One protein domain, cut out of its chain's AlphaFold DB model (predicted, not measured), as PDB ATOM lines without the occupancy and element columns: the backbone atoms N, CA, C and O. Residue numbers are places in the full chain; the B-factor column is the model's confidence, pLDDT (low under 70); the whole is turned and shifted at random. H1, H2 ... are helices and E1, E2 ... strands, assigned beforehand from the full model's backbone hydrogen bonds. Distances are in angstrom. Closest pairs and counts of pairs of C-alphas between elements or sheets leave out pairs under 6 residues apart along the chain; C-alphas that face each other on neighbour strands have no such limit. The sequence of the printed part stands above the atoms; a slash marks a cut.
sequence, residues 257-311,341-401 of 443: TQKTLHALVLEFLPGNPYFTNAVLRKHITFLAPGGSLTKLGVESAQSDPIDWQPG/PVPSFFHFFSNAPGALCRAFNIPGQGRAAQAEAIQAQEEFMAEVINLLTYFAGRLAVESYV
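AT A GLANCE: This is residues 257 to 311 and 341 to 401 of the 443 residues of the protein "Nucleosome assembly protein" of Chlamydomonas reinhardtii (UniProt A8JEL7). A strongly twisted sheet of three strands, E1, E2 and E3, is crossed by one long helix, H3, which only grazes it with residues 374 to 384 and then sticks out as a free arm, residues 385 to 401. Two short helices, H1 and H2, fill the corner between the end of E3 and the first turns of H3: H1 is on the sheet, and H2 packs on H1 and H3. The printed part has 116 residues, in the order E1, E2, E3, H1, H2, H3; the class is mixed, helices and strands. The sheet's order is E1, E2, E3, all antiparallel. The whole is loose, with a radius of gyration of the C-alphas of 16.6 A and spans of 52 by 39 by 22 A.

HOW THE PARTS SIT: E1, residues 258 to 267, and E2, residues 279 to 288, form a hairpin, with N 264 and O 282 at 2.8 A and N 262 and O 284 at 3.0 A, within hydrogen-bond range. E2 and E3, residues 297 to 303, form a second hairpin, with N 283 and O 302 at 2.7 A. The three strands make a meander, each the antiparallel neighbour of the one before; both pairs stand at 159 degrees. H1, residues 345 to 349, is on the sheet at a height of 7.8 A, only just over none of its strands, as 2 of its 5 C-alphas fall on E3; the closest C-alphas of H1 and E3 are those of Phe 349 and Ser 303, 4.9 A apart. H1 touches H2, residues 355 to 359, the closest C-alphas being those of Phe 345 and Ala 359, 4.4 A apart. H2 is not on the sheet. H3, residues 367 to 400, touches H2 with residues 369 to 377 alone, closest at the C-alphas of Ala 373 and Cys 357, 5.2 A. H3 and E3 come closest at the C-alphas of Glu 378 and Val 298, 6.8 A. H1 and H3 are apart. In H2 and H3 every O i to N i+4 pair is within hydrogen-bond range; in H1 it is 0 of 1, with 2 of 2 O i to N i+3 pairs.

IN THESE COORDINATES: E1 begins at C-alpha 258, (293.334, 312.034, 354.365), and is 28.1 A long; E2 is 27.3 A and E3 17.6 A. H3 runs 49.2 A from C-alpha 367, (305.961, 298.972, 332.616), to C-alpha 400, (301.959, 299.493, 381.606).

THE WHOLE: The C-alphas farthest apart, those of Gln 365 and Val 401, are 53.1 A apart. Residues 312 to 340 are not printed, and C-alphas 311 and 341 are 13.4 A apart across this cut. The link from E1 to E2 is long. Confidence is under 70 at residues 257 to 261, 292 to 294, 395 and 397 to 401.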
ATOM      1  N   THR A 257     289.744 311.911 351.667       55.47
ATOM      2  CA  THR A 257     290.938 311.080 351.572       55.47
ATOM      3  C   THR A 257     292.073 311.789 352.302       55.47
ATOM      4  O   THR A 257     292.633 312.766 351.801       55.47
ATOM      5  N   GLN A 258     292.360 311.359 353.528       58.09
ATOM      6  CA  GLN A 258     293.334 312.034 354.365       58.09
ATOM      7  C   GLN A 258     294.707 311.617 353.846       58.09
ATOM      8  O   GLN A 258     295.078 310.444 353.890       58.09
ATOM      9  N   LYS A 259     295.434 312.575 353.270       65.75
ATOM     10  CA  LYS A 259     296.814 312.362 352.839       65.75
ATOM     11  C   LYS A 259     297.706 312.525 354.051       65.75
ATOM     12  O   LYS A 259     297.809 313.627 354.593       65.75
ATOM     13  N   THR A 260     298.348 311.447 354.475       64.25
ATOM     14  CA  THR A 260     299.339 311.508 355.544       64.25
ATOM     15  C   THR A 260     300.728 311.483 354.920       64.25
ATOM     16  O   THR A 260     301.106 310.575 354.175       64.25
ATOM     17  N   LEU A 261     301.492 312.545 355.172       65.75
ATOM     18  CA  LEU A 261     302.876 312.633 354.732       65.75
ATOM     19  C   LEU A 261     303.757 312.005 355.803       65.75
ATOM     20  O   LEU A 261     303.855 312.512 356.920       65.75
ATOM     21  N   HIS A 262     304.418 310.915 355.441       73.12
ATOM     22  CA  HIS A 262     305.391 310.249 356.287       73.12
ATOM     23  C   HIS A 262     306.780 310.375 355.653       73.12
ATOM     24  O   HIS A 262     306.930 310.559 354.446       73.12
ATOM     25  N   ALA A 263     307.830 310.330 356.465       77.88
ATOM     26  CA  ALA A 263     309.200 310.364 355.973       77.88
ATOM     27  C   ALA A 263     309.990 309.231 356.620       77.88
ATOM     28  O   ALA A 263     310.056 309.139 357.844       77.88
ATOM     29  N   LEU A 264     310.601 308.385 355.793       80.50
ATOM     30  CA  LEU A 264     311.642 307.471 356.233       80.50
ATOM     31  C   LEU A 264     312.945 308.264 356.332       80.50
ATOM     32  O   LEU A 264     313.446 308.781 355.332       80.50
ATOM     33  N   VAL A 265     313.485 308.362 357.542       85.12
ATOM     34  CA  VAL A 265     314.715 309.102 357.832       85.12
ATOM     35  C   VAL A 265     315.787 308.106 358.257       85.12
ATOM     36  O   VAL A 265     315.637 307.429 359.270       85.12
ATOM     37  N   LEU A 266     316.863 308.004 357.474       83.44
ATOM     38  CA  LEU A 266     318.042 307.211 357.812       83.44
ATOM     39  C   LEU A 266     319.182 308.146 358.209       83.44
ATOM     40  O   LEU A 266     319.736 308.853 357.367       83.44
ATOM     41  N   GLU A 267     319.540 308.141 359.489       86.00
ATOM     42  CA  GLU A 267     320.703 308.864 359.998       86.00
ATOM     43  C   GLU A 267     321.960 307.989 359.921       86.00
ATOM     44  O   GLU A 267     321.970 306.824 360.325       86.00
ATOM     45  N   PHE A 268     323.035 308.558 359.381       84.81
ATOM     46  CA  PHE A 268     324.335 307.922 359.238       84.81
ATOM     47  C   PHE A 268     325.339 308.583 360.175       84.81
ATOM     48  O   PHE A 268     325.381 309.802 360.326       84.81
ATOM     49  N   LEU A 269     326.206 307.764 360.774       85.56
ATOM     50  CA  LEU A 269     327.247 308.262 361.665       85.56
ATOM     51  C   LEU A 269     328.181 309.252 360.942       85.56
ATOM     52  O   LEU A 269     328.552 309.024 359.781       85.56
ATOM     53  N   PRO A 270     328.635 310.314 361.633       89.50
ATOM     54  CA  PRO A 270     329.579 311.262 361.064       89.50
ATOM     55  C   PRO A 270     330.892 310.565 360.678       89.50
ATOM     56  O   PRO A 270     331.417 309.718 361.401       89.50
ATOM     57  N   GLY A 271     331.454 310.956 359.531       91.25
ATOM     58  CA  GLY A 271     332.681 310.356 358.993       91.25
ATOM     59  C   GLY A 271     332.461 309.139 358.089       91.25
ATOM     60  O   GLY A 271     333.406 308.386 357.859       91.25
ATOM     61  N   ASN A 272     331.246 308.955 357.569       93.75
ATOM     62  CA  ASN A 272     330.960 308.009 356.494       93.75
ATOM     63  C   ASN A 272     331.892 308.251 355.275       93.75
ATOM     64  O   ASN A 272     331.947 309.373 354.767       93.75
ATOM     65  N   PRO A 273     332.631 307.235 354.778       97.00
ATOM     66  CA  PRO A 273     333.538 307.404 353.642       97.00
ATOM     67  C   PRO A 273     332.836 307.440 352.273       97.00
ATOM     68  O   PRO A 273     333.511 307.697 351.276       97.00
ATOM     69  N   TYR A 274     331.531 307.153 352.197       96.69
ATOM     70  CA  TYR A 274     330.814 306.998 350.926       96.69
ATOM     71  C   TYR A 274     330.141 308.276 350.430       96.69
ATOM     72  O   TYR A 274     330.233 308.586 349.247       96.69
ATOM     73  N   PHE A 275     329.491 309.032 351.310       97.12
ATOM     74  CA  PHE A 275     328.768 310.258 350.970       97.12
ATOM     75  C   PHE A 275     328.822 311.253 352.130       97.12
ATOM     76  O   PHE A 275     329.170 310.890 353.254       97.12
ATOM     77  N   THR A 276     328.530 312.522 351.844       96.94
ATOM     78  CA  THR A 276     328.634 313.613 352.833       96.94
ATOM     79  C   THR A 276     327.355 313.850 353.636       96.94
ATOM     80  O   THR A 276     327.414 314.491 354.685       96.94
ATOM     81  N   ASN A 277     326.216 313.308 353.195       95.75
ATOM     82  CA  ASN A 277     324.940 313.428 353.896       95.75
ATOM     83  C   ASN A 277     325.017 312.756 355.275       95.75
ATOM     84  O   ASN A 277     325.325 311.570 355.382       95.75
ATOM     85  N   ALA A 278     324.690 313.508 356.326       94.81
ATOM     86  CA  ALA A 278     324.476 312.943 357.660       94.81
ATOM     87  C   ALA A 278     323.147 312.175 357.736       94.81
ATOM     88  O   ALA A 278     323.023 311.210 358.478       94.81
ATOM     89  N   VAL A 279     322.156 312.588 356.943       93.88
ATOM     90  CA  VAL A 279     320.809 312.022 356.944       93.88
ATOM     91  C   VAL A 279     320.348 311.836 355.503       93.88
ATOM     92  O   VAL A 279     320.427 312.777 354.715       93.88
ATOM     93  N   LEU A 280     319.858 310.643 355.165       94.00
ATOM     94  CA  LEU A 280     319.129 310.383 353.924       94.00
ATOM     95  C   LEU A 280     317.638 310.310 354.237       94.00
ATOM     96  O   LEU A 280     317.217 309.522 355.086       94.00
ATOM     97  N   ARG A 281     316.836 311.130 353.557       92.81
ATOM     98  CA  ARG A 281     315.384 311.165 353.743       92.81
ATOM     99  C   ARG A 281     314.687 310.661 352.492       92.81
ATOM    100  O   ARG A 281     315.042 311.026 351.370       92.81
ATOM    101  N   LYS A 282     313.671 309.832 352.702       92.88
ATOM    102  CA  LYS A 282     312.687 309.476 351.688       92.88
ATOM    103  C   LYS A 282     311.305 309.846 352.199       92.88
ATOM    104  O   LYS A 282     310.783 309.232 353.125       92.88
ATOM    105  N   HIS A 283     310.734 310.875 351.598       88.44
ATOM    106  CA  HIS A 283     309.374 311.322 351.830       88.44
ATOM    107  C   HIS A 283     308.422 310.384 351.097       88.44
ATOM    108  O   HIS A 283     308.560 310.188 349.892       88.44
ATOM    109  N   ILE A 284     307.489 309.782 351.823       85.81
ATOM    110  CA  ILE A 284     306.491 308.857 351.295       85.81
ATOM    111  C   ILE A 284     305.128 309.386 351.718       85.81
ATOM    112  O   ILE A 284     304.790 309.435 352.901       85.81
ATOM    113  N   THR A 285     304.353 309.817 350.734       83.88
ATOM    114  CA  THR A 285     302.975 310.249 350.948       83.88
ATOM    115  C   THR A 285     302.090 309.028 350.812       83.88
ATOM    116  O   THR A 285     302.099 308.378 349.764       83.88
ATOM    117  N   PHE A 286     301.339 308.718 351.861       80.38
ATOM    118  CA  PHE A 286     300.389 307.620 351.848       80.38
ATOM    119  C   PHE A 286     298.983 308.147 351.591       80.38
ATOM    120  O   PHE A 286     298.584 309.207 352.082       80.38
ATOM    121  N   LEU A 287     298.230 307.372 350.821       81.19
ATOM    122  CA  LEU A 287     296.804 307.538 350.644       81.19
ATOM    123  C   LEU A 287     296.112 306.498 351.521       81.19
ATOM    124  O   LEU A 287     296.308 305.300 351.322       81.19
ATOM    125  N   ALA A 288     295.300 306.953 352.473       76.25
ATOM    126  CA  ALA A 288     294.440 306.094 353.282       76.25
ATOM    127  C   ALA A 288     292.969 306.377 352.927       76.25
ATOM    128  O   ALA A 288     292.340 307.258 353.527       76.25
ATOM    129  N   PRO A 289     292.393 305.688 351.922       74.62
ATOM    130  CA  PRO A 289     290.993 305.869 351.562       74.62
ATOM    131  C   PRO A 289     290.094 305.479 352.738       74.62
ATOM    132  O   PRO A 289     290.164 304.357 353.239       74.62
ATOM    133  N   GLY A 290     289.253 306.412 353.188       78.19
ATOM    134  CA  GLY A 290     288.347 306.187 354.318       78.19
ATOM    135  C   GLY A 290     289.049 306.012 355.670       78.19
ATOM    136  O   GLY A 290     288.477 305.386 356.554       78.19
ATOM    137  N   GLY A 291     290.292 306.491 355.820       71.94
ATOM    138  CA  GLY A 291     291.037 306.421 357.084       71.94
ATOM    139  C   GLY A 291     291.438 305.003 357.513       71.94
ATOM    140  O   GLY A 291     291.930 304.810 358.621       71.94
ATOM    141  N   SER A 292     291.238 303.997 356.656       68.19
ATOM    142  CA  SER A 292     291.497 302.602 357.008       68.19
ATOM    143  C   SER A 292     292.976 302.237 356.866       68.19
ATOM    144  O   SER A 292     293.553 302.323 355.780       68.19
ATOM    145  N   LEU A 293     293.567 301.746 357.958       60.88
ATOM    146  CA  LEU A 293     294.971 301.317 358.032       60.88
ATOM    147  C   LEU A 293     295.276 300.072 357.203       60.88
ATOM    148  O   LEU A 293     296.408 299.850 356.789       60.88
ATOM    149  N   THR A 294     294.254 299.265 356.927       66.94
ATOM    150  CA  THR A 294     294.397 298.047 356.123       66.94
ATOM    151  C   THR A 294     294.521 298.346 354.629       66.94
ATOM    152  O   THR A 294     294.767 297.436 353.842       66.94
ATOM    153  N   LYS A 295     294.356 299.615 354.229       72.56
ATOM    154  CA  LYS A 295     294.354 300.070 352.835       72.56
ATOM    155  C   LYS A 295     295.292 301.263 352.613       72.56
ATOM    156  O   LYS A 295     294.939 302.181 351.875       72.56
ATOM    157  N   LEU A 296     296.469 301.277 353.246       72.81
ATOM    158  CA  LEU A 296     297.497 302.272 352.919       72.81
ATOM    159  C   LEU A 296     298.080 301.984 351.529       72.81
ATOM    160  O   LEU A 296     298.782 300.994 351.341       72.81
ATOM    161  N   GLY A 297     297.815 302.873 350.573       77.75
ATOM    162  CA  GLY A 297     298.525 302.922 349.295       77.75
ATOM    163  C   GLY A 297     299.628 303.976 349.329       77.75
ATOM    164  O   GLY A 297     299.492 304.997 350.008       77.75
ATOM    165  N   VAL A 298     300.720 303.773 348.592       81.56
ATOM    166  CA  VAL A 298     301.746 304.813 348.420       81.56
ATOM    167  C   VAL A 298     301.334 305.725 347.261       81.56
ATOM    168  O   VAL A 298     301.269 305.290 346.119       81.56
ATOM    169  N   GLU A 299     301.067 307.005 347.533       86.00
ATOM    170  CA  GLU A 299     300.692 307.980 346.497       86.00
ATOM    171  C   GLU A 299     301.920 308.523 345.761       86.00
ATOM    172  O   GLU A 299     301.952 308.618 344.537       86.00
ATOM    173  N   SER A 300     302.939 308.927 346.517       86.81
ATOM    174  CA  SER A 300     304.171 309.478 345.959       86.81
ATOM    175  C   SER A 300     305.350 309.199 346.875       86.81
ATOM    176  O   SER A 300     305.208 309.131 348.095       86.81
ATOM    177  N   ALA A 301     306.529 309.052 346.276       89.44
ATOM    178  CA  ALA A 301     307.778 308.927 347.002       89.44
ATOM    179  C   ALA A 301     308.816 309.881 346.407       89.44
ATOM    180  O   ALA A 301     309.108 309.818 345.213       89.44
ATOM    181  N   GLN A 302     309.378 310.752 347.239       93.12
ATOM    182  CA  GLN A 302     310.437 311.680 346.867       93.12
ATOM    183  C   GLN A 302     311.626 311.472 347.792       93.12
ATOM    184  O   GLN A 302     311.484 311.422 349.010       93.12
ATOM    185  N   SER A 303     312.811 311.356 347.210       94.69
ATOM    186  CA  SER A 303     314.042 311.138 347.967       94.69
ATOM    187  C   SER A 303     315.003 312.307 347.820       94.69
ATOM    188  O   SER A 303     315.070 312.922 346.747       94.69
ATOM    189  N   ASP A 304     315.763 312.566 348.880       94.06
ATOM    190  CA  ASP A 304     316.877 313.509 348.853       94.06
ATOM    191  C   ASP A 304     318.053 312.926 348.045       94.06
ATOM    192  O   ASP A 304     318.343 311.730 348.154       94.06
ATOM    193  N   PRO A 305     318.744 313.736 347.221       95.75
ATOM    194  CA  PRO A 305     319.894 313.268 346.458       95.75
ATOM    195  C   PRO A 305     321.057 312.885 347.382       95.75
ATOM    196  O   PRO A 305     321.313 313.544 348.387       95.75
ATOM    197  N   ILE A 306     321.792 311.834 347.007       96.88
ATOM    198  CA  ILE A 306     322.984 311.387 347.736       96.88
ATOM    199  C   ILE A 306     324.220 312.116 347.194       96.88
ATOM    200  O   ILE A 306     324.560 312.003 346.014       96.88
ATOM    201  N   ASP A 307     324.934 312.805 348.080       97.38
ATOM    202  CA  ASP A 307     326.173 313.526 347.800       97.38
ATOM    203  C   ASP A 307     327.382 312.593 347.937       97.38
ATOM    204  O   ASP A 307     328.138 312.639 348.919       97.38
ATOM    205  N   TRP A 308     327.541 311.711 346.947       97.56
ATOM    206  CA  TRP A 308     328.630 310.737 346.884       97.56
ATOM    207  C   TRP A 308     330.011 311.399 346.912       97.56
ATOM    208  O   TRP A 308     330.304 312.353 346.188       97.56
ATOM    209  N   GLN A 309     330.905 310.826 347.713       96.94
ATOM    210  CA  GLN A 309     332.328 311.135 347.678       96.94
ATOM    211  C   GLN A 309     332.934 310.646 346.345       96.94
ATOM    212  O   GLN A 309     332.480 309.642 345.779       96.94
ATOM    213  N   PRO A 310     333.990 311.299 345.827       95.94
ATOM    214  CA  PRO A 310     334.601 310.923 344.554       95.94
ATOM    215  C   PRO A 310     335.030 309.448 344.502       95.94
ATOM    216  O   PRO A 310     335.813 308.987 345.332       95.94
ATOM    217  N   GLY A 311     334.527 308.707 343.508       94.25
ATOM    218  CA  GLY A 311     334.847 307.286 343.312       94.25
ATOM    219  C   GLY A 311     334.229 306.342 344.350       94.25
ATOM    220  O   GLY A 311     334.663 305.196 344.457       94.25
ATOM    221  N   PRO A 341     325.452 301.664 335.602       95.31
ATOM    222  CA  PRO A 341     324.626 301.529 336.797       95.31
ATOM    223  C   PRO A 341     324.648 300.081 337.302       95.31
ATOM    224  O   PRO A 341     324.654 299.146 336.500       95.31
ATOM    225  N   VAL A 342     324.647 299.900 338.622       94.81
ATOM    226  CA  VAL A 342     324.690 298.590 339.294       94.81
ATOM    227  C   VAL A 342     323.501 298.462 340.247       94.81
ATOM    228  O   VAL A 342     323.132 299.458 340.869       94.81
ATOM    229  N   PRO A 343     322.895 297.266 340.392       94.69
ATOM    230  CA  PRO A 343     321.888 297.026 341.419       94.69
ATOM    231  C   PRO A 343     322.417 297.395 342.807       94.69
ATOM    232  O   PRO A 343     323.478 296.933 343.224       94.69
ATOM    233  N   SER A 344     321.698 298.277 343.492       95.44
ATOM    234  CA  SER A 344     322.121 298.853 344.766       95.44
ATOM    235  C   SER A 344     320.911 299.410 345.488       95.44
ATOM    236  O   SER A 344     320.154 300.190 344.906       95.44
ATOM    237  N   PHE A 345     320.768 299.083 346.774       94.75
ATOM    238  CA  PHE A 345     319.693 299.609 347.618       94.75
ATOM    239  C   PHE A 345     319.645 301.144 347.613       94.75
ATOM    240  O   PHE A 345     318.572 301.725 347.700       94.75
ATOM    241  N   PHE A 346     320.776 301.832 347.428       96.12
ATOM    242  CA  PHE A 346     320.812 303.298 347.389       96.12
ATOM    243  C   PHE A 346     320.048 303.907 346.206       96.12
ATOM    244  O   PHE A 346     319.686 305.083 346.254       96.12
ATOM    245  N   HIS A 347     319.703 303.119 345.181       96.31
ATOM    246  CA  HIS A 347     318.732 303.552 344.179       96.31
ATOM    247  C   HIS A 347     317.328 303.778 344.759       96.31
ATOM    248  O   HIS A 347     316.559 304.534 344.174       96.31
ATOM    249  N   PHE A 348     317.001 303.221 345.928       95.38
ATOM    250  CA  PHE A 348     315.762 303.513 346.646       95.38
ATOM    251  C   PHE A 348     315.625 305.004 346.984       95.38
ATOM    252  O   PHE A 348     314.503 305.503 347.031       95.38
ATOM    253  N   PHE A 349     316.747 305.714 347.149       95.88
ATOM    254  CA  PHE A 349     316.810 307.161 347.387       95.88
ATOM    255  C   PHE A 349     317.003 307.979 346.099       95.88
ATOM    256  O   PHE A 349     317.344 309.157 346.140       95.88
ATOM    257  N   SER A 350     316.820 307.372 344.927       94.81
ATOM    258  CA  SER A 350     316.943 308.059 343.644       94.81
ATOM    259  C   SER A 350     315.572 308.250 343.008       94.81
ATOM    260  O   SER A 350     314.805 307.304 342.863       94.81
ATOM    261  N   ASN A 351     315.297 309.468 342.538       93.50
ATOM    262  CA  ASN A 351     314.083 309.781 341.777       93.50
ATOM    263  C   ASN A 351     314.238 309.460 340.272       93.50
ATOM    264  O   ASN A 351     313.414 309.864 339.455       93.50
ATOM    265  N   ALA A 352     315.323 308.784 339.871       93.44
ATOM    266  CA  ALA A 352     315.572 308.451 338.473       93.44
ATOM    267  C   ALA A 352     314.618 307.345 337.974       93.44
ATOM    268  O   ALA A 352     314.348 306.387 338.705       93.44
ATOM    269  N   PRO A 353     314.174 307.385 336.704       91.81
ATOM    270  CA  PRO A 353     313.389 306.301 336.121       91.81
ATOM    271  C   PRO A 353     314.082 304.935 336.262       91.81
ATOM    272  O   PRO A 353     315.293 304.787 336.038       91.81
ATOM    273  N   GLY A 354     313.313 303.924 336.674       92.62
ATOM    274  CA  GLY A 354     313.812 302.565 336.913       92.62
ATOM    275  C   GLY A 354     314.762 302.430 338.109       92.62
ATOM    276  O   GLY A 354     315.433 301.406 338.231       92.62
ATOM    277  N   ALA A 355     314.864 303.441 338.979       94.38
ATOM    278  CA  ALA A 355     315.667 303.343 340.191       94.38
ATOM    279  C   ALA A 355     315.151 302.243 341.126       94.38
ATOM    280  O   ALA A 355     315.955 301.446 341.593       94.38
ATOM    281  N   LEU A 356     313.833 302.114 341.308       93.69
ATOM    282  CA  LEU A 356     313.261 301.034 342.120       93.69
ATOM    283  C   LEU A 356     313.598 299.648 341.564       93.69
ATOM    284  O   LEU A 356     314.017 298.785 342.326       93.69
ATOM    285  N   CYS A 357     313.538 299.455 340.242       95.00
ATOM    286  CA  CYS A 357     313.950 298.189 339.629       95.00
ATOM    287  C   CYS A 357     315.409 297.853 339.982       95.00
ATOM    288  O   CYS A 357     315.719 296.718 340.315       95.00
ATOM    289  N   ARG A 358     316.310 298.845 339.986       94.81
ATOM    290  CA  ARG A 358     317.710 298.641 340.403       94.81
ATOM    291  C   ARG A 358     317.879 298.485 341.917       94.81
ATOM    292  O   ARG A 358     318.812 297.810 342.337       94.81
ATOM    293  N   ALA A 359     317.017 299.106 342.718       93.81
ATOM    294  CA  ALA A 359     317.037 299.001 344.174       93.81
ATOM    295  C   ALA A 359     316.654 297.596 344.646       93.81
ATOM    296  O   ALA A 359     317.297 297.068 345.546       93.81
ATOM    297  N   PHE A 360     315.658 296.997 343.989       93.81
ATOM    298  CA  PHE A 360     315.136 295.660 344.278       93.81
ATOM    299  C   PHE A 360     315.627 294.593 343.294       93.81
ATOM    300  O   PHE A 360     315.068 293.505 343.240       93.81
ATOM    301  N   ASN A 361     316.654 294.901 342.492       93.88
ATOM    302  CA  ASN A 361     317.284 293.955 341.563       93.88
ATOM    303  C   ASN A 361     316.312 293.279 340.565       93.88
ATOM    304  O   ASN A 361     316.569 292.171 340.094       93.88
ATOM    305  N   ILE A 362     315.217 293.954 340.211       92.88
ATOM    306  CA  ILE A 362     314.196 293.452 339.287       92.88
ATOM    307  C   ILE A 362     314.717 293.588 337.851       92.88
ATOM    308  O   ILE A 362     315.042 294.703 337.413       92.88
ATOM    309  N   PRO A 363     314.836 292.476 337.103       90.75
ATOM    310  CA  PRO A 363     315.364 292.498 335.750       90.75
ATOM    311  C   PRO A 363     314.381 293.140 334.763       90.75
ATOM    312  O   PRO A 363     313.164 293.074 334.908       90.75
ATOM    313  N   GLY A 364     314.933 293.704 333.689       90.00
ATOM    314  CA  GLY A 364     314.160 294.272 332.589       90.00
ATOM    315  C   GLY A 364     313.982 295.787 332.663       90.00
ATOM    316  O   GLY A 364     314.325 296.459 333.634       90.00
ATOM    317  N   GLN A 365     313.481 296.341 331.564       85.88
ATOM    318  CA  GLN A 365     313.109 297.744 331.445       85.88
ATOM    319  C   GLN A 365     311.720 297.786 330.817       85.88
ATOM    320  O   GLN A 365     311.512 297.234 329.742       85.88
ATOM    321  N   GLY A 366     310.749 298.387 331.499       93.38
ATOM    322  CA  GLY A 366     309.383 298.471 330.993       93.38
ATOM    323  C   GLY A 366     308.352 298.647 332.096       93.38
ATOM    324  O   GLY A 366     308.684 298.658 333.281       93.38
ATOM    325  N   ARG A 367     307.085 298.769 331.690       94.19
ATOM    326  CA  ARG A 367     305.961 298.972 332.616       94.19
ATOM    327  C   ARG A 367     305.768 297.799 333.581       94.19
ATOM    328  O   ARG A 367     305.502 298.045 334.747       94.19
ATOM    329  N   ALA A 368     305.973 296.559 333.130       94.62
ATOM    330  CA  ALA A 368     305.858 295.370 333.979       94.62
ATOM    331  C   ALA A 368     306.901 295.360 335.115       94.62
ATOM    332  O   ALA A 368     306.532 295.289 336.279       94.62
ATOM    333  N   ALA A 369     308.186 295.551 334.786       93.62
ATOM    334  CA  ALA A 369     309.261 295.630 335.783       93.62
ATOM    335  C   ALA A 369     309.102 296.833 336.732       93.62
ATOM    336  O   ALA A 369     309.482 296.766 337.899       93.62
ATOM    337  N   GLN A 370     308.542 297.949 336.247       93.56
ATOM    338  CA  GLN A 370     308.211 299.087 337.108       93.56
ATOM    339  C   GLN A 370     307.050 298.780 338.056       93.56
ATOM    340  O   GLN A 370     307.138 299.152 339.220       93.56
ATOM    341  N   ALA A 371     305.998 298.103 337.589       92.81
ATOM    342  CA  ALA A 371     304.875 297.697 338.431       92.81
ATOM    343  C   ALA A 371     305.330 296.735 339.540       92.81
ATOM    344  O   ALA A 371     305.017 296.963 340.704       92.81
ATOM    345  N   GLU A 372     306.158 295.743 339.201       93.81
ATOM    346  CA  GLU A 372     306.774 294.833 340.176       93.81
ATOM    347  C   GLU A 372     307.641 295.595 341.194       93.81
ATOM    348  O   GLU A 372     307.578 295.340 342.391       93.81
ATOM    349  N   ALA A 373     308.404 296.598 340.746       92.25
ATOM    350  CA  ALA A 373     309.240 297.400 341.639       92.25
ATOM    351  C   ALA A 373     308.443 298.328 342.567       92.25
ATOM    352  O   ALA A 373     308.893 298.611 343.679       92.25
ATOM    353  N   ILE A 374     307.279 298.808 342.121       90.81
ATOM    354  CA  ILE A 374     306.341 299.560 342.963       90.81
ATOM    355  C   ILE A 374     305.737 298.626 344.010       90.81
ATOM    356  O   ILE A 374     305.776 298.960 345.190       90.81
ATOM    357  N   GLN A 375     305.282 297.437 343.606       90.56
ATOM    358  CA  GLN A 375     304.760 296.433 344.533       90.56
ATOM    359  C   GLN A 375     305.808 296.043 345.591       90.56
ATOM    360  O   GLN A 375     305.516 296.063 346.782       90.56
ATOM    361  N   ALA A 376     307.056 295.785 345.184       90.19
ATOM    362  CA  ALA A 376     308.147 295.485 346.112       90.19
ATOM    363  C   ALA A 376     308.419 296.639 347.099       90.19
ATOM    364  O   ALA A 376     308.706 296.404 348.273       90.19
ATOM    365  N   GLN A 377     308.300 297.896 346.651       90.62
ATOM    366  CA  GLN A 377     308.376 299.052 347.545       90.62
ATOM    367  C   GLN A 377     307.214 299.072 348.550       90.62
ATOM    368  O   GLN A 377     307.448 299.379 349.718       90.62
ATOM    369  N   GLU A 378     305.985 298.804 348.113       86.81
ATOM    370  CA  GLU A 378     304.803 298.786 348.982       86.81
ATOM    371  C   GLU A 378     304.911 297.693 350.047       86.81
ATOM    372  O   GLU A 378     304.727 297.983 351.227       86.81
ATOM    373  N   GLU A 379     305.308 296.478 349.660       88.00
ATOM    374  CA  GLU A 379     305.549 295.361 350.582       88.00
ATOM    375  C   GLU A 379     306.659 295.690 351.590       88.00
ATOM    376  O   GLU A 379     306.484 295.507 352.796       88.00
ATOM    377  N   PHE A 380     307.778 296.256 351.121       88.50
ATOM    378  CA  PHE A 380     308.862 296.709 351.994       88.50
ATOM    379  C   PHE A 380     308.382 297.755 353.010       88.50
ATOM    380  O   PHE A 380     308.700 297.664 354.196       88.50
ATOM    381  N   MET A 381     307.608 298.746 352.566       85.25
ATOM    382  CA  MET A 381     307.099 299.794 353.449       85.25
ATOM    383  C   MET A 381     306.056 299.267 354.434       85.25
ATOM    384  O   MET A 381     306.087 299.667 355.597       85.25
ATOM    385  N   ALA A 382     305.178 298.360 354.005       83.06
ATOM    386  CA  ALA A 382     304.215 297.704 354.881       83.06
ATOM    387  C   ALA A 382     304.925 296.925 355.995       83.06
ATOM    388  O   ALA A 382     304.553 297.048 357.160       83.06
ATOM    389  N   GLU A 383     306.001 296.202 355.671       85.50
ATOM    390  CA  GLU A 383     306.785 295.463 356.663       85.50
ATOM    391  C   GLU A 383     307.499 296.400 357.648       85.50
ATOM    392  O   GLU A 383     307.486 296.162 358.857       85.50
ATOM    393  N   VAL A 384     308.074 297.508 357.166       82.25
ATOM    394  CA  VAL A 384     308.680 298.534 358.034       82.25
ATOM    395  C   VAL A 384     307.640 299.133 358.980       82.25
ATOM    396  O   VAL A 384     307.918 299.278 360.170       82.25
ATOM    397  N   ILE A 385     306.444 299.452 358.481       79.31
ATOM    398  CA  ILE A 385     305.346 299.980 359.301       79.31
ATOM    399  C   ILE A 385     304.908 298.938 360.331       79.31
ATOM    400  O   ILE A 385     304.861 299.260 361.512       79.31
ATOM    401  N   ASN A 386     304.660 297.690 359.928       81.00
ATOM    402  CA  ASN A 386     304.267 296.612 360.838       81.00
ATOM    403  C   ASN A 386     305.299 296.399 361.945       81.00
ATOM    404  O   ASN A 386     304.940 296.237 363.110       81.00
ATOM    405  N   LEU A 387     306.584 296.439 361.596       80.12
ATOM    406  CA  LEU A 387     307.677 296.309 362.547       80.12
ATOM    407  C   LEU A 387     307.703 297.477 363.536       80.12
ATOM    408  O   LEU A 387     307.840 297.252 364.738       80.12
ATOM    409  N   LEU A 388     307.545 298.713 363.054       75.25
ATOM    410  CA  LEU A 388     307.461 299.900 363.906       75.25
ATOM    411  C   LEU A 388     306.240 299.844 364.829       75.25
ATOM    412  O   LEU A 388     306.387 300.096 366.021       75.25
ATOM    413  N   THR A 389     305.074 299.450 364.314       76.31
ATOM    414  CA  THR A 389     303.844 299.264 365.096       76.31
ATOM    415  C   THR A 389     304.022 298.175 366.149       76.31
ATOM    416  O   THR A 389     303.667 298.378 367.304       76.31
ATOM    417  N   TYR A 390     304.637 297.044 365.793       80.19
ATOM    418  CA  TYR A 390     304.943 295.971 366.737       80.19
ATOM    419  C   TYR A 390     305.886 296.443 367.849       80.19
ATOM    420  O   TYR A 390     305.644 296.171 369.024       80.19
ATOM    421  N   PHE A 391     306.952 297.173 367.504       73.69
ATOM    422  CA  PHE A 391     307.868 297.737 368.496       73.69
ATOM    423  C   PHE A 391     307.191 298.783 369.382       73.69
ATOM    424  O   PHE A 391     307.402 298.762 370.592       73.69
ATOM    425  N   ALA A 392     306.369 299.663 368.810       71.94
ATOM    426  CA  ALA A 392     305.613 300.659 369.559       71.94
ATOM    427  C   ALA A 392     304.619 299.996 370.523       71.94
ATOM    428  O   ALA A 392     304.616 300.327 371.705       71.94
ATOM    429  N   GLY A 393     303.858 299.001 370.058       75.00
ATOM    430  CA  GLY A 393     302.932 298.235 370.892       75.00
ATOM    431  C   GLY A 393     303.647 297.476 372.009       75.00
ATOM    432  O   GLY A 393     303.207 297.501 373.153       75.00
ATOM    433  N   ARG A 394     304.809 296.874 371.722       76.00
ATOM    434  CA  ARG A 394     305.629 296.227 372.755       76.00
ATOM    435  C   ARG A 394     306.111 297.222 373.815       76.00
ATOM    436  O   ARG A 394     306.048 296.900 374.994       76.00
ATOM    437  N   LEU A 395     306.571 298.406 373.406       68.31
ATOM    438  CA  LEU A 395     306.989 299.460 374.335       68.31
ATOM    439  C   LEU A 395     305.816 299.989 375.173       68.31
ATOM    440  O   LEU A 395     306.019 300.300 376.341       68.31
ATOM    441  N   ALA A 396     304.610 300.061 374.602       70.00
ATOM    442  CA  ALA A 396     303.407 300.472 375.322       70.00
ATOM    443  C   ALA A 396     303.026 299.448 376.406       70.00
ATOM    444  O   ALA A 396     302.822 299.823 377.559       70.00
ATOM    445  N   VAL A 397     303.027 298.153 376.066       67.44
ATOM    446  CA  VAL A 397     302.758 297.065 377.023       67.44
ATOM    447  C   VAL A 397     303.809 297.035 378.135       67.44
ATOM    448  O   VAL A 397     303.459 296.943 379.303       67.44
ATOM    449  N   GLU A 398     305.096 297.169 377.803       59.75
ATOM    450  CA  GLU A 398     306.176 297.153 378.802       59.75
ATOM    451  C   GLU A 398     306.145 298.393 379.718       59.75
ATOM    452  O   GLU A 398     306.603 298.319 380.851       59.75
ATOM    453  N   SER A 399     305.547 299.505 379.273       59.47
ATOM    454  CA  SER A 399     305.320 300.689 380.117       59.47
ATOM    455  C   SER A 399     304.096 300.607 381.034       59.47
ATOM    456  O   SER A 399     304.008 301.408 381.957       59.47
ATOM    457  N   TYR A 400     303.175 299.668 380.798       58.47
ATOM    458  CA  TYR A 400     301.959 299.493 381.606       58.47
ATOM    459  C   TYR A 400     302.116 298.462 382.737       58.47
ATOM    460  O   TYR A 400     301.265 298.388 383.615       58.47
ATOM    461  N   VAL A 401     303.185 297.658 382.727       55.06
ATOM    462  CA  VAL A 401     303.377 296.527 383.662       55.06
ATOM    463  C   VAL A 401     304.183 296.900 384.926       55.06
ATOM    464  O   VAL A 401     304.341 296.080 385.820       55.06
TER     465      VAL A 401